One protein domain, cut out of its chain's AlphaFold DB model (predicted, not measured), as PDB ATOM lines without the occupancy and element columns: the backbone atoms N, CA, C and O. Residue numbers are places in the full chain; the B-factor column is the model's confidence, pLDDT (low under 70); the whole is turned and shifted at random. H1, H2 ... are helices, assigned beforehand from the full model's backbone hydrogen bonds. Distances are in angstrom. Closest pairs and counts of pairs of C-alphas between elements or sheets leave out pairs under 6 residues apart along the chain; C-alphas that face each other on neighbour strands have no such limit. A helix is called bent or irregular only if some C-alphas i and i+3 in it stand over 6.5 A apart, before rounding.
ATOM      1  N   LEU A 388       2.245  55.641  14.230       78.31
ATOM      2  CA  LEU A 388       0.885  55.097  14.310       78.31
ATOM      3  C   LEU A 388       0.752  53.903  13.363       78.31
ATOM      4  O   LEU A 388       0.297  52.832  13.755       78.31
ATOM      5  N   GLN A 389       1.246  54.051  12.135       76.00
ATOM      6  CA  GLN A 389       1.200  53.027  11.088       76.00
ATOM      7  C   GLN A 389       2.106  51.823  11.375       76.00
ATOM      8  O   GLN A 389       1.837  50.708  10.924       76.00
ATOM      9  N   MET A 390       3.154  52.022  12.172       77.19
ATOM     10  CA  MET A 390       4.008  50.955  12.681       77.19
ATOM     11  C   MET A 390       3.288  50.055  13.692       77.19
ATOM     12  O   MET A 390       3.732  48.937  13.956       77.19
ATOM     13  N   THR A 391       2.172  50.511  14.255       69.56
ATOM     14  CA  THR A 391       1.451  49.802  15.311       69.56
ATOM     15  C   THR A 391       0.137  49.228  14.783       69.56
ATOM     16  O   THR A 391      -0.612  49.871  14.058       69.56
ATOM     17  N   SER A 392      -0.143  47.962  15.102       58.25
ATOM     18  CA  SER A 392      -1.345  47.265  14.630       58.25
ATOM     19  C   SER A 392      -2.436  47.244  15.699       58.25
ATOM     20  O   SER A 392      -2.379  46.396  16.589       58.25
ATOM     21  N   GLU A 393      -3.495  48.044  15.548       50.97
ATOM     22  CA  GLU A 393      -4.668  48.012  16.446       50.97
ATOM     23  C   GLU A 393      -5.299  46.608  16.542       50.97
ATOM     24  O   GLU A 393      -5.639  46.123  17.621       50.97
ATOM     25  N   THR A 394      -5.362  45.890  15.414       46.06
ATOM     26  CA  THR A 394      -6.066  44.596  15.291       46.06
ATOM     27  C   THR A 394      -5.432  43.420  16.044       46.06
ATOM     28  O   THR A 394      -6.049  42.360  16.146       46.06
ATOM     29  N   LEU A 395      -4.222  43.572  16.594       43.44
ATOM     30  CA  LEU A 395      -3.524  42.506  17.326       43.44
ATOM     31  C   LEU A 395      -3.367  42.803  18.821       43.44
ATOM     32  O   LEU A 395      -2.879  41.947  19.549       43.44
ATOM     33  N   VAL A 396      -3.815  43.962  19.311       41.25
ATOM     34  CA  VAL A 396      -3.717  44.333  20.738       41.25
ATOM     35  C   VAL A 396      -4.835  43.691  21.566       41.25
ATOM     36  O   VAL A 396      -4.740  43.604  22.783       41.25
ATOM     37  N   CYS A 397      -5.876  43.134  20.946       36.56
ATOM     38  CA  CYS A 397      -6.901  42.375  21.674       36.56
ATOM     39  C   CYS A 397      -6.425  40.971  22.118       36.56
ATOM     40  O   CYS A 397      -7.184  40.238  22.752       36.56
ATOM     41  N   SER A 398      -5.183  40.573  21.811       43.69
ATOM     42  CA  SER A 398      -4.675  39.211  22.027       43.69
ATOM     43  C   SER A 398      -4.086  38.929  23.414       43.69
ATOM     44  O   SER A 398      -4.105  37.777  23.839       43.69
ATOM     45  N   TRP A 399      -3.579  39.930  24.141       41.72
ATOM     46  CA  TRP A 399      -2.767  39.697  25.353       41.72
ATOM     47  C   TRP A 399      -3.506  38.928  26.453       41.72
ATOM     48  O   TRP A 399      -2.900  38.175  27.212       41.72
ATOM     49  N   ILE A 400      -4.824  39.115  26.525       41.94
ATOM     50  CA  ILE A 400      -5.698  38.558  27.565       41.94
ATOM     51  C   ILE A 400      -6.294  37.219  27.115       41.94
ATOM     52  O   ILE A 400      -6.804  36.443  27.923       41.94
ATOM     53  N   TRP A 401      -6.232  36.910  25.819       42.12
ATOM     54  CA  TRP A 401      -6.759  35.668  25.282       42.12
ATOM     55  C   TRP A 401      -5.659  34.606  25.306       42.12
ATOM     56  O   TRP A 401      -4.770  34.642  24.460       42.12
ATOM     57  N   PRO A 402      -5.735  33.574  26.170       41.44
ATOM     58  CA  PRO A 402      -4.767  32.470  26.165       41.44
ATOM     59  C   PRO A 402      -4.664  31.741  24.808       41.44
ATOM     60  O   PRO A 402      -3.722  30.983  24.570       41.44
ATOM     61  N   ARG A 403      -5.617  31.971  23.889       35.72
ATOM     62  CA  ARG A 403      -5.596  31.479  22.501       35.72
ATOM     63  C   ARG A 403      -4.848  32.385  21.521       35.72
ATOM     64  O   ARG A 403      -4.396  31.893  20.487       35.72
ATOM     65  N   ALA A 404      -4.706  33.671  21.810       40.53
ATOM     66  CA  ALA A 404      -4.083  34.618  20.906       40.53
ATOM     67  C   ALA A 404      -2.579  34.687  21.221       40.53
ATOM     68  O   ALA A 404      -2.089  35.433  22.057       40.53
ATOM     69  N   ARG A 405      -1.836  33.795  20.562       41.91
ATOM     70  CA  ARG A 405      -0.407  33.528  20.803       41.91
ATOM     71  C   ARG A 405       0.546  34.626  20.317       41.91
ATOM     72  O   ARG A 405       1.749  34.390  20.306       41.91
ATOM     73  N   VAL A 406       0.037  35.767  19.859       44.44
ATOM     74  CA  VAL A 406       0.840  36.758  19.139       44.44
ATOM     75  C   VAL A 406       0.695  38.109  19.838       44.44
ATOM     76  O   VAL A 406      -0.416  38.645  19.828       44.44
ATOM     77  N   PRO A 407       1.760  38.637  20.470       47.84
ATOM     78  CA  PRO A 407       1.745  39.999  20.991       47.84
ATOM     79  C   PRO A 407       1.519  40.996  19.846       47.84
ATOM     80  O   PRO A 407       1.794  40.663  18.687       47.84
ATOM     81  N   PRO A 408       0.998  42.202  20.123       53.69
ATOM     82  CA  PRO A 408       0.875  43.235  19.114       53.69
ATOM     83  C   PRO A 408       2.250  43.486  18.537       53.69
ATOM     84  O   PRO A 408       3.219  43.648  19.270       53.69
ATOM     85  N   GLN A 409       2.319  43.460  17.217       60.09
ATOM     86  CA  GLN A 409       3.569  43.611  16.505       60.09
ATOM     87  C   GLN A 409       3.807  45.097  16.277       60.09
ATOM     88  O   GLN A 409       2.948  45.781  15.715       60.09
ATOM     89  N   ILE A 410       4.965  45.574  16.722       69.94
ATOM     90  CA  ILE A 410       5.553  46.792  16.170       69.94
ATOM     91  C   ILE A 410       6.099  46.415  14.793       69.94
ATOM     92  O   ILE A 410       6.499  45.270  14.551       69.94
ATOM     93  N   GLY A 411       6.074  47.365  13.869       67.94
ATOM     94  CA  GLY A 411       6.754  47.231  12.598       67.94
ATOM     95  C   GLY A 411       8.268  47.015  12.735       67.94
ATOM     96  O   GLY A 411       8.806  46.825  13.827       67.94
ATOM     97  N   PRO A 412       8.977  46.984  11.605       74.69
ATOM     98  CA  PRO A 412      10.377  46.571  11.550       74.69
ATOM     99  C   PRO A 412      11.283  47.414  12.464       74.69
ATOM    100  O   PRO A 412      11.247  48.642  12.404       74.69
ATOM    101  N   THR A 413      12.146  46.794  13.281       77.75
ATOM    102  CA  THR A 413      12.941  47.562  14.264       77.75
ATOM    103  C   THR A 413      13.964  48.480  13.615       77.75
ATOM    104  O   THR A 413      14.192  49.574  14.114       77.75
ATOM    105  N   GLY A 414      14.519  48.099  12.459       79.12
ATOM    106  CA  GLY A 414      15.390  48.988  11.681       79.12
ATOM    107  C   GLY A 414      14.666  50.242  11.176       79.12
ATOM    108  O   GLY A 414      15.272  51.305  11.082       79.12
ATOM    109  N   ALA A 415      13.363  50.136  10.892       82.31
ATOM    110  CA  ALA A 415      12.531  51.282  10.543       82.31
ATOM    111  C   ALA A 415      12.278  52.157  11.779       82.31
ATOM    112  O   ALA A 415      12.447  53.371  11.700       82.31
ATOM    113  N   LEU A 416      11.958  51.548  12.929       87.50
ATOM    114  CA  LEU A 416      11.798  52.260  14.202       87.50
ATOM    115  C   LEU A 416      13.063  53.033  14.581       87.50
ATOM    116  O   LEU A 416      12.999  54.231  14.844       87.50
ATOM    117  N   GLN A 417      14.212  52.360  14.555       88.88
ATOM    118  CA  GLN A 417      15.506  52.964  14.841       88.88
ATOM    119  C   GLN A 417      15.763  54.163  13.923       88.88
ATOM    120  O   GLN A 417      16.086  55.243  14.408       88.88
ATOM    121  N   LEU A 418      15.554  53.998  12.613       89.75
ATOM    122  CA  LEU A 418      15.770  55.064  11.640       89.75
ATOM    123  C   LEU A 418      14.868  56.284  11.889       89.75
ATOM    124  O   LEU A 418      15.343  57.412  11.786       89.75
ATOM    125  N   LEU A 419      13.589  56.079  12.220       91.69
ATOM    126  CA  LEU A 419      12.668  57.177  12.537       91.69
ATOM    127  C   LEU A 419      13.117  57.945  13.788       91.69
ATOM    128  O   LEU A 419      13.130  59.174  13.779       91.69
ATOM    129  N   LEU A 420      13.515  57.228  14.843       92.19
ATOM    130  CA  LEU A 420      13.994  57.825  16.095       92.19
ATOM    131  C   LEU A 420      15.309  58.592  15.893       92.19
ATOM    132  O   LEU A 420      15.468  59.709  16.390       92.19
ATOM    133  N   GLU A 421      16.249  58.020  15.137       91.12
ATOM    134  CA  GLU A 421      17.518  58.664  14.776       91.12
ATOM    135  C   GLU A 421      17.299  59.922  13.929       91.12
ATOM    136  O   GLU A 421      18.003  60.915  14.107       91.12
ATOM    137  N   ALA A 422      16.288  59.908  13.057       92.25
ATOM    138  CA  ALA A 422      15.895  61.049  12.239       92.25
ATOM    139  C   ALA A 422      15.123  62.142  13.005       92.25
ATOM    140  O   ALA A 422      14.773  63.162  12.416       92.25
ATOM    141  N   GLY A 423      14.872  61.963  14.307       91.94
ATOM    142  CA  GLY A 423      14.163  62.945  15.131       91.94
ATOM    143  C   GLY A 423      12.640  62.884  15.014       91.94
ATOM    144  O   GLY A 423      11.966  63.855  15.360       91.94
ATOM    145  N   GLY A 424      12.092  61.763  14.542       91.00
ATOM    146  CA  GLY A 424      10.668  61.479  14.669       91.00
ATOM    147  C   GLY A 424      10.261  61.398  16.142       91.00
ATOM    148  O   GLY A 424      11.024  60.902  16.972       91.00
ATOM    149  N   ASN A 425       9.070  61.898  16.452       89.19
ATOM    150  CA  ASN A 425       8.502  61.927  17.785       89.19
ATOM    151  C   ASN A 425       7.688  60.644  18.041       89.19
ATOM    152  O   ASN A 425       6.588  60.508  17.496       89.19
ATOM    153  N   PRO A 426       8.190  59.707  18.863       86.69
ATOM    154  CA  PRO A 426       7.449  58.506  19.234       86.69
ATOM    155  C   PRO A 426       6.316  58.781  20.230       86.69
ATOM    156  O   PRO A 426       5.559  57.851  20.526       86.69
ATOM    157  N   ASP A 427       6.182  60.015  20.739       85.69
ATOM    158  CA  ASP A 427       5.124  60.415  21.667       85.69
ATOM    159  C   ASP A 427       3.789  60.601  20.946       85.69
ATOM    160  O   ASP A 427       3.179  61.668  20.899       85.69
ATOM    161  N   ILE A 428       3.286  59.473  20.458       79.56
ATOM    162  CA  ILE A 428       1.939  59.309  19.946       79.56
ATOM    163  C   ILE A 428       1.140  58.329  20.808       79.56
ATOM    164  O   ILE A 428       1.650  57.335  21.339       79.56
ATOM    165  N   VAL A 429      -0.153  58.609  20.918       79.38
ATOM    166  CA  VAL A 429      -1.126  57.724  21.559       79.38
ATOM    167  C   VAL A 429      -1.804  56.890  20.476       79.38
ATOM    168  O   VAL A 429      -2.366  57.423  19.523       79.38
ATOM    169  N   ILE A 430      -1.732  55.571  20.613       70.94
ATOM    170  CA  ILE A 430      -2.167  54.600  19.616       70.94
ATOM    171  C   ILE A 430      -3.587  54.109  19.940       70.94
ATOM    172  O   ILE A 430      -3.817  53.445  20.958       70.94
ATOM    173  N   GLY A 431      -4.518  54.386  19.023       62.19
ATOM    174  CA  GLY A 431      -5.846  53.771  18.926       62.19
ATOM    175  C   GLY A 431      -6.815  54.009  20.093       62.19
ATOM    176  O   GLY A 431      -6.565  54.783  21.015       62.19
ATOM    177  N   TYR A 432      -7.943  53.284  20.066       56.47
ATOM    178  CA  TYR A 432      -9.065  53.401  21.023       56.47
ATOM    179  C   TYR A 432      -8.688  53.123  22.493       56.47
ATOM    180  O   TYR A 432      -9.319  53.632  23.416       56.47
ATOM    181  N   ARG A 433      -7.637  52.328  22.726       58.72
ATOM    182  CA  ARG A 433      -7.141  51.965  24.071       58.72
ATOM    183  C   ARG A 433      -6.097  52.939  24.620       58.72
ATOM    184  O   ARG A 433      -5.700  52.843  25.782       58.72
ATOM    185  N   GLY A 434      -5.671  53.876  23.778       71.06
ATOM    186  CA  GLY A 434      -4.799  54.974  24.129       71.06
ATOM    187  C   GLY A 434      -3.443  54.540  24.671       71.06
ATOM    188  O   GLY A 434      -2.991  55.154  25.623       71.06
ATOM    189  N   TYR A 435      -2.815  53.489  24.135       76.62
ATOM    190  CA  TYR A 435      -1.490  53.032  24.585       76.62
ATOM    191  C   TYR A 435      -0.365  53.683  23.774       76.62
ATOM    192  O   TYR A 435      -0.591  54.177  22.680       76.62
ATOM    193  N   THR A 436       0.861  53.684  24.288       84.44
ATOM    194  CA  THR A 436       2.022  54.306  23.615       84.44
ATOM    195  C   THR A 436       3.010  53.247  23.132       84.44
ATOM    196  O   THR A 436       2.906  52.079  23.519       84.44
ATOM    197  N   LEU A 437       4.006  53.626  22.323       83.12
ATOM    198  CA  LEU A 437       5.064  52.704  21.889       83.12
ATOM    199  C   LEU A 437       5.777  52.042  23.084       83.12
ATOM    200  O   LEU A 437       6.077  50.847  23.049       83.12
ATOM    201  N   LEU A 438       5.940  52.786  24.184       87.75
ATOM    202  CA  LEU A 438       6.486  52.285  25.446       87.75
ATOM    203  C   LEU A 438       5.629  51.214  26.119       87.75
ATOM    204  O   LEU A 438       6.128  50.535  27.000       87.75
ATOM    205  N   HIS A 439       4.371  51.014  25.733       84.00
ATOM    206  CA  HIS A 439       3.567  49.897  26.232       84.00
ATOM    207  C   HIS A 439       3.787  48.610  25.424       84.00
ATOM    208  O   HIS A 439       3.456  47.519  25.884       84.00
ATOM    209  N   ALA A 440       4.396  48.696  24.239       77.06
ATOM    210  CA  ALA A 440       4.649  47.562  23.353       77.06
ATOM    211  C   ALA A 440       6.020  46.887  23.603       77.06
ATOM    212  O   ALA A 440       6.618  46.321  22.685       77.06
ATOM    213  N   ILE A 441       6.486  46.903  24.860       72.31
ATOM    214  CA  ILE A 441       7.831  46.491  25.320       72.31
ATOM    215  C   ILE A 441       8.189  45.062  24.888       72.31
ATOM    216  O   ILE A 441       9.345  44.809  24.565       72.31
ATOM    217  N   GLU A 442       7.212  44.146  24.816       71.75
ATOM    218  CA  GLU A 442       7.416  42.751  24.375       71.75
ATOM    219  C   GLU A 442       8.142  42.634  23.024       71.75
ATOM    220  O   GLU A 442       8.911  41.694  22.822       71.75
ATOM    221  N   ASN A 443       7.964  43.609  22.128       71.44
ATOM    222  CA  ASN A 443       8.621  43.641  20.817       71.44
ATOM    223  C   ASN A 443      10.100  44.028  20.864       71.44
ATOM    224  O   ASN A 443      10.784  43.916  19.854       71.44
ATOM    225  N   LEU A 444      10.575  44.539  21.999       77.38
ATOM    226  CA  LEU A 444      11.922  45.078  22.162       77.38
ATOM    227  C   LEU A 444      12.728  44.315  23.224       77.38
ATOM    228  O   LEU A 444      13.869  44.671  23.485       77.38
ATOM    229  N   TRP A 445      12.193  43.233  23.808       79.81
ATOM    230  CA  TRP A 445      12.827  42.453  24.894       79.81
ATOM    231  C   TRP A 445      14.201  41.851  24.566       79.81
ATOM    232  O   TRP A 445      14.893  41.352  25.452       79.81
ATOM    233  N   HIS A 446      14.590  41.858  23.299       81.44
ATOM    234  CA  HIS A 446      15.844  41.306  22.784       81.44
ATOM    235  C   HIS A 446      16.798  42.400  22.278       81.44
ATOM    236  O   HIS A 446      17.943  42.088  21.964       81.44
ATOM    237  N   ASP A 447      16.363  43.661  22.245       86.00
ATOM    238  CA  ASP A 447      17.125  44.792  21.714       86.00
ATOM    239  C   ASP A 447      17.169  45.930  22.743       86.00
ATOM    240  O   ASP A 447      16.424  46.908  22.685       86.00
ATOM    241  N   LEU A 448      18.037  45.760  23.746       89.56
ATOM    242  CA  LEU A 448      18.237  46.757  24.798       89.56
ATOM    243  C   LEU A 448      18.677  48.128  24.245       89.56
ATOM    244  O   LEU A 448      18.145  49.127  24.731       89.56
ATOM    245  N   PRO A 449      19.595  48.230  23.259       92.00
ATOM    246  CA  PRO A 449      19.942  49.514  22.650       92.00
ATOM    247  C   PRO A 449      18.741  50.240  22.044       92.00
ATOM    248  O   PRO A 449      18.521  51.409  22.361       92.00
ATOM    249  N   LEU A 450      17.927  49.559  21.231       89.19
ATOM    250  CA  LEU A 450      16.748  50.186  20.637       89.19
ATOM    251  C   LEU A 450      15.696  50.534  21.689       89.19
ATOM    252  O   LEU A 450      15.106  51.608  21.633       89.19
ATOM    253  N   PHE A 451      15.480  49.662  22.675       91.25
ATOM    254  CA  PHE A 451      14.602  49.968  23.799       91.25
ATOM    255  C   PHE A 451      15.050  51.226  24.549       91.25
ATOM    256  O   PHE A 451      14.228  52.083  24.858       91.25
ATOM    257  N   THR A 452      16.353  51.354  24.805       93.69
ATOM    258  CA  THR A 452      16.934  52.532  25.457       93.69
ATOM    259  C   THR A 452      16.666  53.785  24.636       93.69
ATOM    260  O   THR A 452      16.165  54.761  25.182       93.69
ATOM    261  N   LEU A 453      16.877  53.719  23.318       92.81
ATOM    262  CA  LEU A 453      16.572  54.826  22.416       92.81
ATOM    263  C   LEU A 453      15.084  55.209  22.447       92.81
ATOM    264  O   LEU A 453      14.767  56.391  22.476       92.81
ATOM    265  N   VAL A 454      14.164  54.237  22.468       92.00
ATOM    266  CA  VAL A 454      12.719  54.514  22.587       92.00
ATOM    267  C   VAL A 454      12.406  55.216  23.909       92.00
ATOM    268  O   VAL A 454      11.695  56.213  23.909       92.00
ATOM    269  N   VAL A 455      12.950  54.732  25.029       93.38
ATOM    270  CA  VAL A 455      12.745  55.334  26.358       93.38
ATOM    271  C   VAL A 455      13.281  56.765  26.416       93.38
ATOM    272  O   VAL A 455      12.570  57.657  26.869       93.38
ATOM    273  N   GLU A 456      14.493  57.004  25.916       92.69
ATOM    274  CA  GLU A 456      15.109  58.338  25.875       92.69
ATOM    275  C   GLU A 456      14.332  59.324  24.991       92.69
ATOM    276  O   GLU A 456      14.356  60.532  25.228       92.69
ATOM    277  N   ARG A 457      13.644  58.817  23.961       92.38
ATOM    278  CA  ARG A 457      12.848  59.615  23.021       92.38
ATOM    279  C   ARG A 457      11.380  59.765  23.419       92.38
ATOM    280  O   ARG A 457      10.696  60.530  22.751       92.38
ATOM    281  N   SER A 458      10.934  59.105  24.491       91.44
ATOM    282  CA  SER A 458       9.561  59.181  25.010       91.44
ATOM    283  C   SER A 458       9.473  59.600  26.487       91.44
ATOM    284  O   SER A 458       8.849  58.904  27.301       91.44
ATOM    285  N   PRO A 459      10.089  60.728  26.892       90.44
ATOM    286  CA  PRO A 459      10.100  61.143  28.292       90.44
ATOM    287  C   PRO A 459       8.700  61.489  28.819       90.44
ATOM    288  O   PRO A 459       8.417  61.253  29.993       90.44
ATOM    289  N   GLU A 460       7.800  62.005  27.974       89.06
ATOM    290  CA  GLU A 460       6.450  62.406  28.395       89.06
ATOM    291  C   GLU A 460       5.563  61.201  28.734       89.06
ATOM    292  O   GLU A 460       4.651  61.293  29.560       89.06
ATOM    293  N   PHE A 461       5.865  60.039  28.152       91.81
ATOM    294  CA  PHE A 461       5.060  58.830  28.289       91.81
ATOM    295  C   PHE A 461       5.653  57.745  29.183       91.81
ATOM    296  O   PHE A 461       5.029  56.692  29.340       91.81
ATOM    297  N   ILE A 462       6.785  57.998  29.847       94.19
ATOM    298  CA  ILE A 462       7.424  57.012  30.735       94.19
ATOM    299  C   ILE A 462       6.507  56.544  31.881       94.19
ATOM    300  O   ILE A 462       6.565  55.384  32.288       94.19
ATOM    301  N   ASN A 463       5.612  57.426  32.342       95.12
ATOM    302  CA  ASN A 463       4.623  57.174  33.396       95.12
ATOM    303  C   ASN A 463       3.169  57.278  32.908       95.12
ATOM    304  O   ASN A 463       2.241  57.265  33.718       95.12
ATOM    305  N   TYR A 464       2.941  57.401  31.600       93.12
ATOM    306  CA  TYR A 464       1.590  57.514  31.057       93.12
ATOM    307  C   TYR A 464       0.822  56.205  31.253       93.12
ATOM    308  O   TYR A 464       1.328  55.149  30.903       93.12
ATOM    309  N   GLN A 465      -0.392  56.259  31.804       89.94
ATOM    310  CA  GLN A 465      -1.177  55.065  32.121       89.94
ATOM    311  C   GLN A 465      -2.256  54.808  31.058       89.94
ATOM    312  O   GLN A 465      -3.192  55.598  30.921       89.94
ATOM    313  N   ALA A 466      -2.158  53.676  30.357       83.62
ATOM    314  CA  ALA A 466      -3.095  53.259  29.310       83.62
ATOM    315  C   ALA A 466      -4.079  52.176  29.787       83.62
ATOM    316  O   ALA A 466      -3.768  51.404  30.696       83.62
ATOM    317  N   SER A 467      -5.257  52.090  29.156       77.50
ATOM    318  CA  SER A 467      -6.283  51.084  29.474       77.50
ATOM    319  C   SER A 467      -6.180  49.878  28.537       77.50
ATOM    320  O   SER A 467      -6.145  50.036  27.322       77.50
ATOM    321  N   PHE A 468      -6.159  48.656  29.077       64.75
ATOM    322  CA  PHE A 468      -5.929  47.439  28.281       64.75
ATOM    323  C   PHE A 468      -7.116  46.464  28.227       64.75
ATOM    324  O   PHE A 468      -7.027  45.473  27.499       64.75
ATOM    325  N   PHE A 469      -8.225  46.713  28.935       59.53
ATOM    326  CA  PHE A 469      -9.254  45.694  29.187       59.53
ATOM    327  C   PHE A 469     -10.674  46.144  28.801       59.53
ATOM    328  O   PHE A 469     -11.194  47.114  29.338       59.53
ATOM    329  N   GLU A 470     -11.322  45.371  27.924       51.22
ATOM    330  CA  GLU A 470     -12.764  45.426  27.633       51.22
ATOM    331  C   GLU A 470     -13.401  44.114  28.123       51.22
ATOM    332  O   GLU A 470     -13.649  43.211  27.335       51.22
ATOM    333  N   HIS A 471     -13.610  43.984  29.438       47.88
ATOM    334  CA  HIS A 471     -14.339  42.886  30.105       47.88
ATOM    335  C   HIS A 471     -13.793  41.433  29.961       47.88
ATOM    336  O   HIS A 471     -13.117  41.077  28.995       47.88
ATOM    337  N   PRO A 472     -14.110  40.514  30.904       47.16
ATOM    338  CA  PRO A 472     -14.819  40.698  32.174       47.16
ATOM    339  C   PRO A 472     -13.856  40.938  33.367       47.16
ATOM    340  O   PRO A 472     -12.638  40.839  33.200       47.16
ATOM    341  N   PRO A 473     -14.386  41.287  34.558       43.41
ATOM    342  CA  PRO A 473     -13.644  41.606  35.787       43.41
ATOM    343  C   PRO A 473     -12.522  40.620  36.136       43.41
ATOM    344  O   PRO A 473     -12.634  39.427  35.833       43.41
ATOM    345  N   PRO A 474     -11.456  41.092  36.819       46.56
ATOM    346  CA  PRO A 474     -11.411  42.270  37.711       46.56
ATOM    347  C   PRO A 474     -10.668  43.517  37.194       46.56
ATOM    348  O   PRO A 474     -10.465  44.452  37.962       46.56
ATOM    349  N   PHE A 475     -10.267  43.574  35.924       51.72
ATOM    350  CA  PHE A 475      -9.573  44.747  35.366       51.72
ATOM    351  C   PHE A 475     -10.515  45.856  34.873       51.72
ATOM    352  O   PHE A 475     -10.139  46.618  33.983       51.72
ATOM    353  N   GLU A 476     -11.747  45.943  35.383       53.47
ATOM    354  CA  GLU A 476     -12.663  47.003  34.956       53.47
ATOM    355  C   GLU A 476     -12.051  48.364  35.318       53.47
ATOM    356  O   GLU A 476     -12.071  48.785  36.471       53.47
ATOM    357  N   ASN A 477     -11.494  49.034  34.303       62.28
ATOM    358  CA  ASN A 477     -10.949  50.392  34.325       62.28
ATOM    359  C   ASN A 477      -9.543  50.601  34.926       62.28
ATOM    360  O   ASN A 477      -9.183  51.751  35.155       62.28
ATOM    361  N   GLU A 478      -8.724  49.563  35.147       75.38
ATOM    362  CA  GLU A 478      -7.337  49.778  35.606       75.38
ATOM    363  C   GLU A 478      -6.415  50.197  34.450       75.38
ATOM    364  O   GLU A 478      -6.261  49.473  33.460       75.38
ATOM    365  N   ARG A 479      -5.753  51.347  34.609       84.81
ATOM    366  CA  ARG A 479      -4.733  51.846  33.688       84.81
ATOM    367  C   ARG A 479      -3.327  51.513  34.174       84.81
ATOM    368  O   ARG A 479      -2.963  51.759  35.327       84.81
ATOM    369  N   LEU A 480      -2.500  51.006  33.270       86.75
ATOM    370  CA  LEU A 480      -1.128  50.592  33.557       86.75
ATOM    371  C   LEU A 480      -0.147  51.488  32.808       86.75
ATOM    372  O   LEU A 480      -0.327  51.730  31.619       86.75
ATOM    373  N   SER A 481       0.889  51.947  33.503       92.44
ATOM    374  CA  SER A 481       2.077  52.555  32.901       92.44
ATOM    375  C   SER A 481       2.946  51.512  32.194       92.44
ATOM    376  O   SER A 481       2.811  50.312  32.479       92.44
ATOM    377  N   PRO A 482       3.905  51.937  31.349       92.25
ATOM    378  CA  PRO A 482       4.876  51.046  30.729       92.25
ATOM    379  C   PRO A 482       5.558  50.108  31.730       92.25
ATOM    380  O   PRO A 482       5.630  48.902  31.498       92.25
ATOM    381  N   LEU A 483       6.019  50.634  32.874       95.25
ATOM    382  CA  LEU A 483       6.724  49.838  33.880       95.25
ATOM    383  C   LEU A 483       5.784  48.839  34.565       95.25
ATOM    384  O   LEU A 483       6.137  47.669  34.718       95.25
ATOM    385  N   GLN A 484       4.575  49.267  34.947       91.62
ATOM    386  CA  GLN A 484       3.570  48.376  35.541       91.62
ATOM    387  C   GLN A 484       3.216  47.231  34.586       91.62
ATOM    388  O   GLN A 484       3.215  46.068  34.994       91.62
ATOM    389  N   LEU A 485       2.969  47.552  33.313       87.38
ATOM    390  CA  LEU A 485       2.664  46.569  32.282       87.38
ATOM    391  C   LEU A 485       3.840  45.611  32.068       87.38
ATOM    392  O   LEU A 485       3.633  44.401  32.014       87.38
ATOM    393  N   PHE A 486       5.076  46.109  32.013       89.12
ATOM    394  CA  PHE A 486       6.250  45.259  31.823       89.12
ATOM    395  C   PHE A 486       6.380  44.200  32.920       89.12
ATOM    396  O   PHE A 486       6.475  43.008  32.628       89.12
ATOM    397  N   ILE A 487       6.317  44.616  34.189       91.12
ATOM    398  CA  ILE A 487       6.422  43.694  35.329       91.12
ATOM    399  C   ILE A 487       5.230  42.731  35.367       91.12
ATOM    400  O   ILE A 487       5.405  41.539  35.643       91.12
ATOM    401  N   PHE A 488       4.029  43.219  35.040       86.69
ATOM    402  CA  PHE A 488       2.841  42.381  34.905       86.69
ATOM    403  C   PHE A 488       3.053  41.259  33.886       86.69
ATOM    404  O   PHE A 488       2.763  40.104  34.191       86.69
ATOM    405  N   LEU A 489       3.608  41.562  32.712       80.06
ATOM    406  CA  LEU A 489       3.824  40.585  31.644       80.06
ATOM    407  C   LEU A 489       4.839  39.509  32.025       80.06
ATOM    408  O   LEU A 489       4.585  38.330  31.780       80.06
ATOM    409  N   ILE A 490       5.939  39.880  32.687       84.69
ATOM    410  CA  ILE A 490       6.916  38.908  33.204       84.69
ATOM    411  C   ILE A 490       6.211  37.916  34.149       84.69
ATOM    412  O   ILE A 490       6.400  36.700  34.038       84.69
ATOM    413  N   SER A 491       5.343  38.421  35.033       84.38
ATOM    414  CA  SER A 491       4.592  37.589  35.981       84.38
ATOM    415  C   SER A 491       3.536  36.724  35.285       84.38
ATOM    416  O   SER A 491       3.451  35.513  35.520       84.38
ATOM    417  N   PHE A 492       2.774  37.323  34.367       78.50
ATOM    418  CA  PHE A 492       1.686  36.690  33.627       78.50
ATOM    419  C   PHE A 492       2.177  35.545  32.737       78.50
ATOM    420  O   PHE A 492       1.588  34.463  32.726       78.50
ATOM    421  N   ARG A 493       3.301  35.748  32.038       74.31
ATOM    422  CA  ARG A 493       3.955  34.744  31.182       74.31
ATOM    423  C   ARG A 493       4.651  33.634  31.974       74.31
ATOM    424  O   ARG A 493       5.073  32.649  31.376       74.31
ATOM    425  N   LYS A 494       4.753  33.775  33.299       77.56
ATOM    426  CA  LYS A 494       5.447  32.848  34.201       77.56
ATOM    427  C   LYS A 494       6.919  32.598  33.819       77.56
ATOM    428  O   LYS A 494       7.393  31.479  34.008       77.56
ATOM    429  N   LEU A 495       7.628  33.619  33.324       78.00
ATOM    430  CA  LEU A 495       9.033  33.502  32.892       78.00
ATOM    431  C   LEU A 495       9.923  32.981  34.021       78.00
ATOM    432  O   LEU A 495       9.793  33.433  35.154       78.00
ATOM    433  N   GLU A 496      10.836  32.055  33.737       78.75
ATOM    434  CA  GLU A 496      11.709  31.477  34.768       78.75
ATOM    435  C   GLU A 496      12.793  32.467  35.242       78.75
ATOM    436  O   GLU A 496      13.008  33.525  34.647       78.75
ATOM    437  N   HIS A 497      13.508  32.136  36.327       78.44
ATOM    438  CA  HIS A 497      14.549  33.000  36.908       78.44
ATOM    439  C   HIS A 497      15.600  33.496  35.890       78.44
ATOM    440  O   HIS A 497      15.842  34.704  35.850       78.44
ATOM    441  N   PRO A 498      16.209  32.639  35.041       78.00
ATOM    442  CA  PRO A 498      17.213  33.097  34.076       78.00
ATOM    443  C   PRO A 498      16.650  34.072  33.035       78.00
ATOM    444  O   PRO A 498      17.342  34.999  32.620       78.00
ATOM    445  N   GLU A 499      15.398  33.879  32.620       75.75
ATOM    446  CA  GLU A 499      14.717  34.737  31.645       75.75
ATOM    447  C   GLU A 499      14.334  36.078  32.271       75.75
ATOM    448  O   GLU A 499      14.587  37.132  31.695       75.75
ATOM    449  N   THR A 500      13.824  36.043  33.502       80.31
ATOM    450  CA  THR A 500      13.491  37.229  34.298       80.31
ATOM    451  C   THR A 500      14.713  38.131  34.494       80.31
ATOM    452  O   THR A 500      14.619  39.351  34.382       80.31
ATOM    453  N   TYR A 501      15.890  37.550  34.744       83.25
ATOM    454  CA  TYR A 501      17.113  38.326  34.985       83.25
ATOM    455  C   TYR A 501      17.662  38.992  33.723       83.25
ATOM    456  O   TYR A 501      18.247  40.068  33.814       83.25
ATOM    457  N   ARG A 502      17.429  38.411  32.539       85.19
ATOM    458  CA  ARG A 502      17.778  39.051  31.259       85.19
ATOM    459  C   ARG A 502      16.992  40.334  31.007       85.19
ATOM    460  O   ARG A 502      17.470  41.194  30.279       85.19
ATOM    461  N   LEU A 503      15.818  40.468  31.621       89.31
ATOM    462  CA  LEU A 503      14.952  41.638  31.493       89.31
ATOM    463  C   LEU A 503      15.292  42.752  32.498       89.31
ATOM    464  O   LEU A 503      14.793  43.868  32.372       89.31
ATOM    465  N   LEU A 504      16.176  42.491  33.467       92.25
ATOM    466  CA  LEU A 504      16.565  43.470  34.483       92.25
ATOM    467  C   LEU A 504      17.165  44.770  33.908       92.25
ATOM    468  O   LEU A 504      16.771  45.837  34.378       92.25
ATOM    469  N   PRO A 505      18.047  44.734  32.887       94.81
ATOM    470  CA  PRO A 505      18.590  45.954  32.287       94.81
ATOM    471  C   PRO A 505      17.515  46.869  31.691       94.81
ATOM    472  O   PRO A 505      17.618  48.085  31.799       94.81
ATOM    473  N   PHE A 506      16.444  46.304  31.128       94.50
ATOM    474  CA  PHE A 506      15.324  47.082  30.588       94.50
ATOM    475  C   PHE A 506      14.605  47.853  31.703       94.50
ATOM    476  O   PHE A 506      14.329  49.039  31.563       94.50
ATOM    477  N   ILE A 507      14.374  47.209  32.852       95.31
ATOM    478  CA  ILE A 507      13.775  47.854  34.032       95.31
ATOM    479  C   ILE A 507      14.673  48.990  34.529       95.31
ATOM    480  O   ILE A 507      14.190  50.080  34.820       95.31
ATOM    481  N   GLN A 508      15.986  48.756  34.597       96.31
ATOM    482  CA  GLN A 508      16.953  49.771  35.021       96.31
ATOM    483  C   GLN A 508      16.948  50.993  34.098       96.31
ATOM    484  O   GLN A 508      16.970  52.114  34.597       96.31
ATOM    485  N   VAL A 509      16.859  50.788  32.780       96.94
ATOM    486  CA  VAL A 509      16.730  51.875  31.799       96.94
ATOM    487  C   VAL A 509      15.463  52.697  32.042       96.94
ATOM    488  O   VAL A 509      15.533  53.924  32.057       96.94
ATOM    489  N   MET A 510      14.318  52.055  32.295       96.38
ATOM    490  CA  MET A 510      13.072  52.773  32.598       96.38
ATOM    491  C   MET A 510      13.184  53.599  33.883       96.38
ATOM    492  O   MET A 510      12.806  54.767  33.898       96.38
ATOM    493  N   LEU A 511      13.735  53.013  34.952       97.19
ATOM    494  CA  LEU A 511      13.934  53.704  36.232       97.19
ATOM    495  C   LEU A 511      14.902  54.886  36.096       97.19
ATOM    496  O   LEU A 511      14.638  55.961  36.629       97.19
ATOM    497  N   ALA A 512      15.998  54.711  35.351       96.69
ATOM    498  CA  ALA A 512      16.965  55.774  35.082       96.69
ATOM    499  C   ALA A 512      16.343  56.957  34.319       96.69
ATOM    500  O   ALA A 512      16.794  58.087  34.482       96.69
ATOM    501  N   ASN A 513      15.287  56.704  33.543       96.56
ATOM    502  CA  ASN A 513      14.524  57.711  32.804       96.56
ATOM    503  C   ASN A 513      13.244  58.164  33.535       96.56
ATOM    504  O   ASN A 513      12.367  58.775  32.931       96.56
ATOM    505  N   GLY A 514      13.129  57.902  34.841       96.88
ATOM    506  CA  GLY A 514      12.072  58.473  35.679       96.88
ATOM    507  C   GLY A 514      10.770  57.673  35.742       96.88
ATOM    508  O   GLY A 514       9.759  58.214  36.193       96.88
ATOM    509  N   ALA A 515      10.768  56.400  35.335       97.25
ATOM    510  CA  ALA A 515       9.629  55.522  35.594       97.25
ATOM    511  C   ALA A 515       9.394  55.374  37.108       97.25
ATOM    512  O   ALA A 515      10.318  55.035  37.850       97.25
ATOM    513  N   ASP A 516       8.162  55.598  37.563       96.94
ATOM    514  CA  ASP A 516       7.786  55.505  38.972       96.94
ATOM    515  C   ASP A 516       7.332  54.072  39.320       96.94
ATOM    516  O   ASP A 516       6.255  53.630  38.902       96.94
ATOM    517  N   PRO A 517       8.111  53.316  40.119       96.81
ATOM    518  CA  PRO A 517       7.759  51.951  40.493       96.81
ATOM    519  C   PRO A 517       6.574  51.876  41.476       96.81
ATOM    520  O   PRO A 517       5.985  50.799  41.646       96.81
ATOM    521  N   TYR A 518       6.207  52.994  42.113       94.88
ATOM    522  CA  TYR A 518       5.117  53.117  43.083       94.88
ATOM    523  C   TYR A 518       3.822  53.677  42.487       94.88
ATOM    524  O   TYR A 518       2.808  53.697  43.195       94.88
ATOM    525  N   LEU A 519       3.831  54.084  41.214       94.94
ATOM    526  CA  LEU A 519       2.662  54.610  40.515       94.94
ATOM    527  C   LEU A 519       1.490  53.621  40.574       94.94
ATOM    528  O   LEU A 519       1.673  52.405  40.465       94.94
ATOM    529  N   ARG A 520       0.278  54.149  40.772       90.94
ATOM    530  CA  ARG A 520      -0.975  53.387  40.885       90.94
ATOM    531  C   ARG A 520      -2.124  54.151  40.251       90.94
ATOM    532  O   ARG A 520      -2.205  55.367  40.386       90.94
ATOM    533  N   ASP A 521      -3.069  53.417  39.674       88.50
ATOM    534  CA  ASP A 521      -4.367  53.960  39.270       88.50
ATOM    535  C   ASP A 521      -5.341  53.988  40.464       88.50
ATOM    536  O   ASP A 521      -6.252  53.173  40.594       88.50
ATOM    537  N   GLY A 522      -5.069  54.881  41.418       84.75
ATOM    538  CA  GLY A 522      -5.835  55.006  42.662       84.75
ATOM    539  C   GLY A 522      -5.549  53.919  43.720       84.75
ATOM    540  O   GLY A 522      -4.654  53.088  43.553       84.75
ATOM    541  N   PRO A 523      -6.289  53.916  44.850       79.88
ATOM    542  CA  PRO A 523      -6.023  53.032  45.999       79.88
ATOM    543  C   PRO A 523      -6.183  51.530  45.714       79.88
ATOM    544  O   PRO A 523      -5.524  50.704  46.351       79.88
ATOM    545  N   GLY A 524      -7.054  51.197  44.755       78.56
ATOM    546  CA  GLY A 524      -7.298  49.840  44.263       78.56
ATOM    547  C   GLY A 524      -6.458  49.454  43.041       78.56
ATOM    548  O   GLY A 524      -6.667  48.374  42.500       78.56
ATOM    549  N   GLY A 525      -5.538  50.315  42.594       83.44
ATOM    550  CA  GLY A 525      -4.620  50.038  41.490       83.44
ATOM    551  C   GLY A 525      -3.339  49.332  41.949       83.44
ATOM    552  O   GLY A 525      -2.910  49.443  43.102       83.44
ATOM    553  N   LYS A 526      -2.695  48.608  41.035       86.88
ATOM    554  CA  LYS A 526      -1.477  47.827  41.289       86.88
ATOM    555  C   LYS A 526      -0.243  48.613  40.881       86.88
ATOM    556  O   LYS A 526      -0.143  49.038  39.737       86.88
ATOM    557  N   SER A 527       0.739  48.754  41.766       92.56
ATOM    558  CA  SER A 527       2.055  49.283  41.384       92.56
ATOM    559  C   SER A 527       2.987  48.186  40.867       92.56
ATOM    560  O   SER A 527       2.777  46.997  41.130       92.56
ATOM    561  N   ALA A 528       4.065  48.573  40.178       94.44
ATOM    562  CA  ALA A 528       5.097  47.632  39.735       94.44
ATOM    563  C   ALA A 528       5.730  46.889  40.927       94.44
ATOM    564  O   ALA A 528       5.947  45.675  40.868       94.44
ATOM    565  N   VAL A 529       5.943  47.594  42.046       95.44
ATOM    566  CA  VAL A 529       6.428  47.004  43.306       95.44
ATOM    567  C   VAL A 529       5.453  45.961  43.845       95.44
ATOM    568  O   VAL A 529       5.888  44.882  44.244       95.44
ATOM    569  N   MET A 530       4.146  46.240  43.835       92.62
ATOM    570  CA  MET A 530       3.129  45.298  44.320       92.62
ATOM    571  C   MET A 530       3.096  44.024  43.474       92.62
ATOM    572  O   MET A 530       3.075  42.926  44.027       92.62
ATOM    573  N   ILE A 531       3.164  44.151  42.145       91.56
ATOM    574  CA  ILE A 531       3.193  43.003  41.227       91.56
ATOM    575  C   ILE A 531       4.429  42.131  41.499       91.56
ATOM    576  O   ILE A 531       4.302  40.923  41.715       91.56
ATOM    577  N   ALA A 532       5.619  42.737  41.575       93.19
ATOM    578  CA  ALA A 532       6.859  42.018  41.869       93.19
ATOM    579  C   ALA A 532       6.868  41.397  43.280       93.19
ATOM    580  O   ALA A 532       7.377  40.292  43.479       93.19
ATOM    581  N   ALA A 533       6.302  42.077  44.280       93.25
ATOM    582  CA  ALA A 533       6.222  41.576  45.650       93.25
ATOM    583  C   ALA A 533       5.255  40.396  45.800       93.25
ATOM    584  O   ALA A 533       5.482  39.518  46.643       93.25
ATOM    585  N   SER A 534       4.207  40.346  44.977       89.75
ATOM    586  CA  SER A 534       3.283  39.221  44.967       89.75
ATOM    587  C   SER A 534       3.882  37.963  44.339       89.75
ATOM    588  O   SER A 534       3.686  36.880  44.888       89.75
ATOM    589  N   ASP A 535       4.664  38.083  43.262       88.81
ATOM    590  CA  ASP A 535       5.224  36.948  42.505       88.81
ATOM    591  C   ASP A 535       6.620  36.510  42.992       88.81
ATOM    592  O   ASP A 535       7.638  36.546  42.292       88.81
ATOM    593  N   GLN A 536       6.677  36.123  44.262       88.12
ATOM    594  CA  GLN A 536       7.899  35.685  44.933       88.12
ATOM    595  C   GLN A 536       7.981  34.151  44.988       88.12
ATOM    596  O   GLN A 536       6.948  33.504  45.155       88.12
ATOM    597  N   PRO A 537       9.187  33.547  44.913       88.81
ATOM    598  CA  PRO A 537      10.520  34.175  44.941       88.81
ATOM    599  C   PRO A 537      11.041  34.679  43.583       88.81
ATOM    600  O   PRO A 537      12.093  35.316  43.532       88.81
ATOM    601  N   ARG A 538      10.316  34.416  42.494       87.00
ATOM    602  CA  ARG A 538      10.774  34.614  41.113       87.00
ATOM    603  C   ARG A 538      11.206  36.043  40.794       87.00
ATOM    604  O   ARG A 538      12.276  36.259  40.233       87.00
ATOM    605  N   MET A 539      10.423  37.018  41.247       90.62
ATOM    606  CA  MET A 539      10.667  38.448  41.044       90.62
ATOM    607  C   MET A 539      11.597  39.074  42.094       90.62
ATOM    608  O   MET A 539      11.622  40.293  42.235       90.62
ATOM    609  N   GLY A 540      12.341  38.284  42.877       90.62
ATOM    610  CA  GLY A 540      13.167  38.785  43.985       90.62
ATOM    611  C   GLY A 540      14.132  39.912  43.587       90.62
ATOM    612  O   GLY A 540      14.094  40.984  44.186       90.62
ATOM    613  N   LEU A 541      14.939  39.701  42.538       90.75
ATOM    614  CA  LEU A 541      15.895  40.711  42.053       90.75
ATOM    615  C   LEU A 541      15.212  41.931  41.426       90.75
ATOM    616  O   LEU A 541      15.691  43.054  41.581       90.75
ATOM    617  N   ILE A 542      14.082  41.726  40.747       94.44
ATOM    618  CA  ILE A 542      13.278  42.821  40.197       94.44
ATOM    619  C   ILE A 542      12.744  43.688  41.335       94.44
ATOM    620  O   ILE A 542      12.939  44.896  41.315       94.44
ATOM    621  N   LEU A 543      12.152  43.084  42.369       94.94
ATOM    622  CA  LEU A 543      11.661  43.812  43.538       94.94
ATOM    623  C   LEU A 543      12.785  44.590  44.234       94.94
ATOM    624  O   LEU A 543      12.589  45.742  44.611       94.94
ATOM    625  N   GLN A 544      13.962  43.981  44.388       94.38
ATOM    626  CA  GLN A 544      15.133  44.666  44.935       94.38
ATOM    627  C   GLN A 544      15.544  45.865  44.070       94.38
ATOM    628  O   GLN A 544      15.867  46.918  44.609       94.38
ATOM    629  N   THR A 545      15.482  45.732  42.745       95.62
ATOM    630  CA  THR A 545      15.829  46.805  41.798       95.62
ATOM    631  C   THR A 545      14.817  47.948  41.818       95.62
ATOM    632  O   THR A 545      15.218  49.105  41.807       95.62
ATOM    633  N   LEU A 546      13.519  47.647  41.910       95.94
ATOM    634  CA  LEU A 546      12.455  48.656  41.987       95.94
ATOM    635  C   LEU A 546      12.501  49.463  43.293       95.94
ATOM    636  O   LEU A 546      12.137  50.632  43.307       95.94
ATOM    637  N   VAL A 547      12.904  48.830  44.398       94.38
ATOM    638  CA  VAL A 547      12.851  49.426  45.744       94.38
ATOM    639  C   VAL A 547      14.199  50.008  46.188       94.38
ATOM    640  O   VAL A 547      14.237  50.911  47.022       94.38
ATOM    641  N   GLY A 548      15.319  49.473  45.697       87.62
ATOM    642  CA  GLY A 548      16.686  49.911  46.009       87.62
ATOM    643  C   GLY A 548      17.191  49.584  47.426       87.62
ATOM    644  O   GLY A 548      18.395  49.448  47.627       87.62
ATOM    645  N   SER A 549      16.302  49.414  48.411       90.69
ATOM    646  CA  SER A 549      16.639  49.131  49.815       90.69
ATOM    647  C   SER A 549      16.197  47.736  50.250       90.69
ATOM    648  O   SER A 549      15.007  47.427  50.236       90.69
ATOM    649  N   GLU A 550      17.138  46.928  50.748       88.88
ATOM    650  CA  GLU A 550      16.873  45.570  51.245       88.88
ATOM    651  C   GLU A 550      15.815  45.539  52.360       88.88
ATOM    652  O   GLU A 550      14.896  44.717  52.338       88.88
ATOM    653  N   HIS A 551      15.876  46.485  53.301       90.62
ATOM    654  CA  HIS A 551      14.896  46.590  54.387       90.62
ATOM    655  C   HIS A 551      13.482  46.858  53.862       90.62
ATOM    656  O   HIS A 551      12.513  46.230  54.293       90.62
ATOM    657  N   LEU A 552      13.353  47.768  52.893       91.00
ATOM    658  CA  LEU A 552      12.066  48.062  52.266       91.00
ATOM    659  C   LEU A 552      11.584  46.889  51.404       91.00
ATOM    660  O   LEU A 552      10.395  46.579  51.426       91.00
ATOM    661  N   THR A 553      12.482  46.190  50.706       91.56
ATOM    662  CA  THR A 553      12.168  44.969  49.953       91.56
ATOM    663  C   THR A 553      11.555  43.900  50.859       91.56
ATOM    664  O   THR A 553      10.525  43.321  50.513       91.56
ATOM    665  N   ILE A 554      12.125  43.674  52.047       91.06
ATOM    666  CA  ILE A 554      11.583  42.733  53.042       91.06
ATOM    667  C   ILE A 554      10.184  43.170  53.496       91.06
ATOM    668  O   ILE A 554       9.270  42.342  53.548       91.06
ATOM    669  N   ARG A 555       9.982  44.465  53.773       92.12
ATOM    670  CA  ARG A 555       8.663  44.998  54.157       92.12
ATOM    671  C   ARG A 555       7.622  44.787  53.063       92.12
ATOM    672  O   ARG A 555       6.559  44.249  53.348       92.12
ATOM    673  N   TRP A 556       7.941  45.129  51.816       90.69
ATOM    674  CA  TRP A 556       7.053  44.890  50.677       90.69
ATOM    675  C   TRP A 556       6.748  43.402  50.477       90.69
ATOM    676  O   TRP A 556       5.626  43.048  50.136       90.69
ATOM    677  N   LYS A 557       7.704  42.509  50.741       89.12
ATOM    678  CA  LYS A 557       7.528  41.067  50.535       89.12
ATOM    679  C   LYS A 557       6.627  40.389  51.573       89.12
ATOM    680  O   LYS A 557       5.882  39.468  51.207       89.12
ATOM    681  N   TYR A 558       6.723  40.805  52.838       88.25
ATOM    682  CA  TYR A 558       6.158  40.067  53.977       88.25
ATOM    683  C   TYR A 558       5.168  40.853  54.845       88.25
ATOM    684  O   TYR A 558       4.434  40.230  55.607       88.25
ATOM    685  N   ASN A 559       5.127  42.185  54.768       89.56
ATOM    686  CA  ASN A 559       4.309  42.995  55.667       89.56
ATOM    687  C   ASN A 559       3.095  43.613  54.950       89.56
ATOM    688  O   ASN A 559       3.207  44.639  54.287       89.56
ATOM    689  N   GLN A 560       1.905  43.037  55.140       85.62
ATOM    690  CA  GLN A 560       0.662  43.582  54.577       85.62
ATOM    691  C   GLN A 560       0.231  44.906  55.239       85.62
ATOM    692  O   GLN A 560      -0.408  45.729  54.585       85.62
ATOM    693  N   SER A 561       0.587  45.158  56.509       87.38
ATOM    694  CA  SER A 561       0.288  46.452  57.150       87.38
ATOM    695  C   SER A 561       1.055  47.579  56.463       87.38
ATOM    696  O   SER A 561       0.484  48.633  56.204       87.38
ATOM    697  N   TRP A 562       2.300  47.302  56.059       88.44
ATOM    698  CA  TRP A 562       3.122  48.233  55.292       88.44
ATOM    699  C   TRP A 562       2.444  48.639  53.979       88.44
ATOM    700  O   TRP A 562       2.457  49.811  53.628       88.44
ATOM    701  N   TRP A 563       1.781  47.713  53.277       88.12
ATOM    702  CA  TRP A 563       1.054  48.042  52.044       88.12
ATOM    703  C   TRP A 563      -0.088  49.029  52.314       88.12
ATOM    704  O   TRP A 563      -0.254  50.005  51.583       88.12
ATOM    705  N   ARG A 564      -0.841  48.817  53.401       87.44
ATOM    706  CA  ARG A 564      -1.926  49.721  53.815       87.44
ATOM    707  C   ARG A 564      -1.403  51.086  54.260       87.44
ATOM    708  O   ARG A 564      -2.008  52.096  53.923       87.44
ATOM    709  N   GLU A 565      -0.264  51.129  54.950       88.94
ATOM    710  CA  GLU A 565       0.427  52.375  55.320       88.94
ATOM    711  C   GLU A 565       0.856  53.185  54.084       88.94
ATOM    712  O   GLU A 565       0.836  54.411  54.120       88.94
ATOM    713  N   GLN A 566       1.167  52.518  52.966       87.19
ATOM    714  CA  GLN A 566       1.424  53.159  51.666       87.19
ATOM    715  C   GLN A 566       0.131  53.492  50.884       87.19
ATOM    716  O   GLN A 566       0.176  53.885  49.716       87.19
ATOM    717  N   GLY A 567      -1.048  53.331  51.495       83.94
ATOM    718  CA  GLY A 567      -2.350  53.651  50.906       83.94
ATOM    719  C   GLY A 567      -2.906  52.593  49.947       83.94
ATOM    720  O   GLY A 567      -3.773  52.919  49.141       83.94
ATOM    721  N   CYS A 568      -2.396  51.355  49.973       83.88
ATOM    722  CA  CYS A 568      -2.921  50.262  49.148       83.88
ATOM    723  C   CYS A 568      -4.120  49.591  49.829       83.88
ATOM    724  O   CYS A 568      -4.012  49.166  50.983       83.88
ATOM    725  N   SER A 569      -5.229  49.416  49.104       85.25
ATOM    726  CA  SER A 569      -6.362  48.613  49.587       85.25
ATOM    727  C   SER A 569      -6.260  47.133  49.213       85.25
ATOM    728  O   SER A 569      -6.903  46.316  49.863       85.25
ATOM    729  N   LEU A 570      -5.455  46.792  48.199       83.06
ATOM    730  CA  LEU A 570      -5.322  45.425  47.693       83.06
ATOM    731  C   LEU A 570      -4.451  44.530  48.588       83.06
ATOM    732  O   LEU A 570      -3.367  44.915  49.042       83.06
ATOM    733  N   GLU A 571      -4.890  43.290  48.762       83.12
ATOM    734  CA  GLU A 571      -4.127  42.201  49.356       83.12
ATOM    735  C   GLU A 571      -3.227  41.505  48.331       83.12
ATOM    736  O   GLU A 571      -3.516  41.443  47.135       83.12
ATOM    737  N   LYS A 572      -2.127  40.911  48.809       79.50
ATOM    738  CA  LYS A 572      -1.143  40.209  47.969       79.50
ATOM    739  C   LYS A 572      -1.770  39.191  47.005       79.50
ATOM    740  O   LYS A 572      -1.356  39.109  45.846       79.50
ATOM    741  N   ASN A 573      -2.768  38.442  47.475       76.69
ATOM    742  CA  ASN A 573      -3.456  37.415  46.691       76.69
ATOM    743  C   ASN A 573      -4.333  38.019  45.584       76.69
ATOM    744  O   ASN A 573      -4.435  37.430  44.511       76.69
ATOM    745  N   GLU A 574      -4.903  39.206  45.797       77.94
ATOM    746  CA  GLU A 574      -5.751  39.906  44.821       77.94
ATOM    747  C   GLU A 574      -4.939  40.414  43.620       77.94
ATOM    748  O   GLU A 574      -5.437  40.437  42.496       77.94
ATOM    749  N   ILE A 575      -3.653  40.726  43.826       77.94
ATOM    750  CA  ILE A 575      -2.722  41.117  42.754       77.94
ATOM    751  C   ILE A 575      -2.538  39.992  41.724       77.94
ATOM    752  O   ILE A 575      -2.520  40.259  40.523       77.94
ATOM    753  N   LEU A 576      -2.415  38.737  42.181       69.06
ATOM    754  CA  LEU A 576      -2.114  37.576  41.326       69.06
ATOM    755  C   LEU A 576      -3.330  36.726  40.952       69.06
ATOM    756  O   LEU A 576      -3.215  35.904  40.042       69.06
ATOM    757  N   HIS A 577      -4.482  36.907  41.608       64.25
ATOM    758  CA  HIS A 577      -5.702  36.127  41.358       64.25
ATOM    759  C   HIS A 577      -6.125  36.132  39.871       64.25
ATOM    760  O   HIS A 577      -6.723  35.183  39.372       64.25
ATOM    761  N   MET A 578      -5.744  37.166  39.117       56.25
ATOM    762  CA  MET A 578      -5.975  37.260  37.669       56.25
ATOM    763  C   MET A 578      -4.988  36.440  36.834       56.25
ATOM    764  O   MET A 578      -5.370  35.844  35.828       56.25
ATOM    765  N   ILE A 579      -3.726  36.356  37.263       53.94
ATOM    766  CA  ILE A 579      -2.691  35.573  36.579       53.94
ATOM    767  C   ILE A 579      -3.007  34.078  36.696       53.94
ATOM    768  O   ILE A 579      -2.873  33.329  35.725       53.94
ATOM    769  N   SER A 580      -3.489  33.627  37.857       51.53
ATOM    770  CA  SER A 580      -3.870  32.227  38.079       51.53
ATOM    771  C   SER A 580      -5.153  31.828  37.334       51.53
ATOM    772  O   SER A 580      -5.177  30.767  36.708       51.53
ATOM    773  N   HIS A 581      -6.190  32.675  37.319       49.28
ATOM    774  CA  HIS A 581      -7.480  32.358  36.688       49.28
ATOM    775  C   HIS A 581      -7.389  32.187  35.155       49.28
ATOM    776  O   HIS A 581      -8.079  31.342  34.582       49.28
ATOM    777  N   TYR A 582      -6.505  32.932  34.479       49.62
ATOM    778  CA  TYR A 582      -6.295  32.809  33.029       49.62
ATOM    779  C   TYR A 582      -5.264  31.739  32.644       49.62
ATOM    780  O   TYR A 582      -5.425  31.083  31.613       49.62
ATOM    781  N   THR A 583      -4.241  31.498  33.473       48.31
ATOM    782  CA  THR A 583      -3.238  30.458  33.182       48.31
ATOM    783  C   THR A 583      -3.742  29.038  33.459       48.31
ATOM    784  O   THR A 583      -3.327  28.117  32.763       48.31
ATOM    785  N   ASN A 584      -4.702  28.849  34.373       42.09
ATOM    786  CA  ASN A 584      -5.330  27.542  34.634       42.09
ATOM    787  C   ASN A 584      -6.377  27.126  33.578       42.09
ATOM    788  O   ASN A 584      -6.870  26.003  33.612       42.09
ATOM    789  N   ARG A 585      -6.713  28.003  32.619       39.59
ATOM    790  CA  ARG A 585      -7.545  27.677  31.443       39.59
ATOM    791  C   ARG A 585      -6.721  27.352  30.189       39.59
ATOM    792  O   ARG A 585      -7.273  27.268  29.091       39.59
TER     793      ARG A 585
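What this domain is: This is residues 388 to 585 of the 600 residues of the protein "F-box domain-containing protein" of Ascobolus immersus RN42 (UniProt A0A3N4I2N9). The chain is wound in stacked turns: four helices, H2, H4, H7 and H9, stand side by side in a row and point the same way, and H5 and H8, with the short H3 before them, make a second layer behind it. At H9's end of the row H10 packs on H8, with H11 beyond it; H12 packs on H8 with residues 572 to 576 and on H5 with residues 579 to 583, while H1 touches no helix. Long links with no named element run between the turns, and the layers are not evenly filled: H5 and H8 touch firmly, but H3 and H5 only just. The printed part has 198 residues with twelve named helices, H1 to H12 in order along the chain, and no named strand; its class is all helix, though under half of the residues, 97, are in named elements. The whole is compact, with a radius of gyration of the C-alphas of 16.4 A and spans of 49 by 36 by 31 A.

Where its parts are: H1, residues 393 to 398, begins with C-alpha 393 at (-4.668, 48.012, 16.446); it is irregular, but only just, with C-alphas 394 and 397 6.8 A apart. H2, residues 413 to 421, is 12.0 A from first to last C-alpha. H3 is residues 441 to 444, and H4, residues 448 to 457, is 14.1 A long. H5, residues 482 to 492, is 15.0 A long and begins with C-alpha 482 at (4.876, 51.046, 30.729). H6 is residues 497 to 502, and H7, residues 504 to 512, is 12.3 A long. H8 is residues 528 to 534 and H9 residues 540 to 547. H10, residues 550 to 558, is 12.4 A long, and H11 is residues 560 to 565. H12, residues 572 to 583, is 17.8 A long and ends with C-alpha 583 at (-3.238, 30.458, 33.182); it is irregular, with C-alphas 575 and 578 7.2 A apart.

How they stand to each other: H8 is the hub, touching four helices. It touches H5 at a shallow tilt of 21 degrees, the same way; the closest C-alphas, of Gln 484 and Ala 528, are 4.5 A apart. H8 and H9 form a helical hairpin, opposite ways at 36 degrees, a tilt only just steep, with Ala 532 and Leu 543 closest at 5.4 A between C-alphas. H8 touches H10 at a steep tilt of 58 degrees, closest at the C-alphas of Ala 533 and Lys 557, 5.1 A. With residues 572 to 576 alone H12 touches H8, about perpendicular at 84 degrees, closest at the C-alphas of Ser 534 and Lys 572, 5.4 A. With residues 579 to 583 alone H12 only just touches H5, with 3 pairs of C-alphas within 8 A, those of Phe 492 and Ile 579 closest at 5.4 A. H9 touches H7 at a shallow tilt of 5 degrees, closest at the C-alphas of Leu 504 and Ile 542, 6.6 A. H7 touches H4 at a shallow tilt of 18 degrees, closest at the C-alphas of Thr 452 and Val 509, 6.4 A. H4 touches H2 at a steep tilt of 38 degrees, closest at the C-alphas of Gln 417 and Leu 450, 6.5 A. H3 only just touches H5, with 3 pairs of C-alphas within 8 A, those of Ile 441 and Phe 486 closest at 6.8 A. H10 and H11 touch only at the corner, and only just, with 3 pairs within 8 A, closest at the C-alphas of Arg 555 and Trp 562, 6.5 A. H6 touches no helix but is near H9, where the C-alphas of Tyr 501 and Leu 541 are 7.6 A apart. Every O i to N i+4 pair is within hydrogen-bond range in H2 and H4 to H11; H12 has 5 of 8, H1 has 0 of 2 with 1 of 3 O i to N i+3 pairs, and H3 is too short for an O i to N i+4 pair.

The domain as a whole: The C-alphas farthest apart, of Ala 422 and Ser 561, are 49.7 A apart. The printed part has no cut. The links H1 to H2, H2 to H3, H4 to H5 and H7 to H8 are long; within the third, residues 466 to 467 pair antiparallel with residues 479 to 480. The mean pLDDT of the printed part is 79.2, and it is under 70 in residues 391 to 411, 431 to 433, 468 to 477 and 576 to 585.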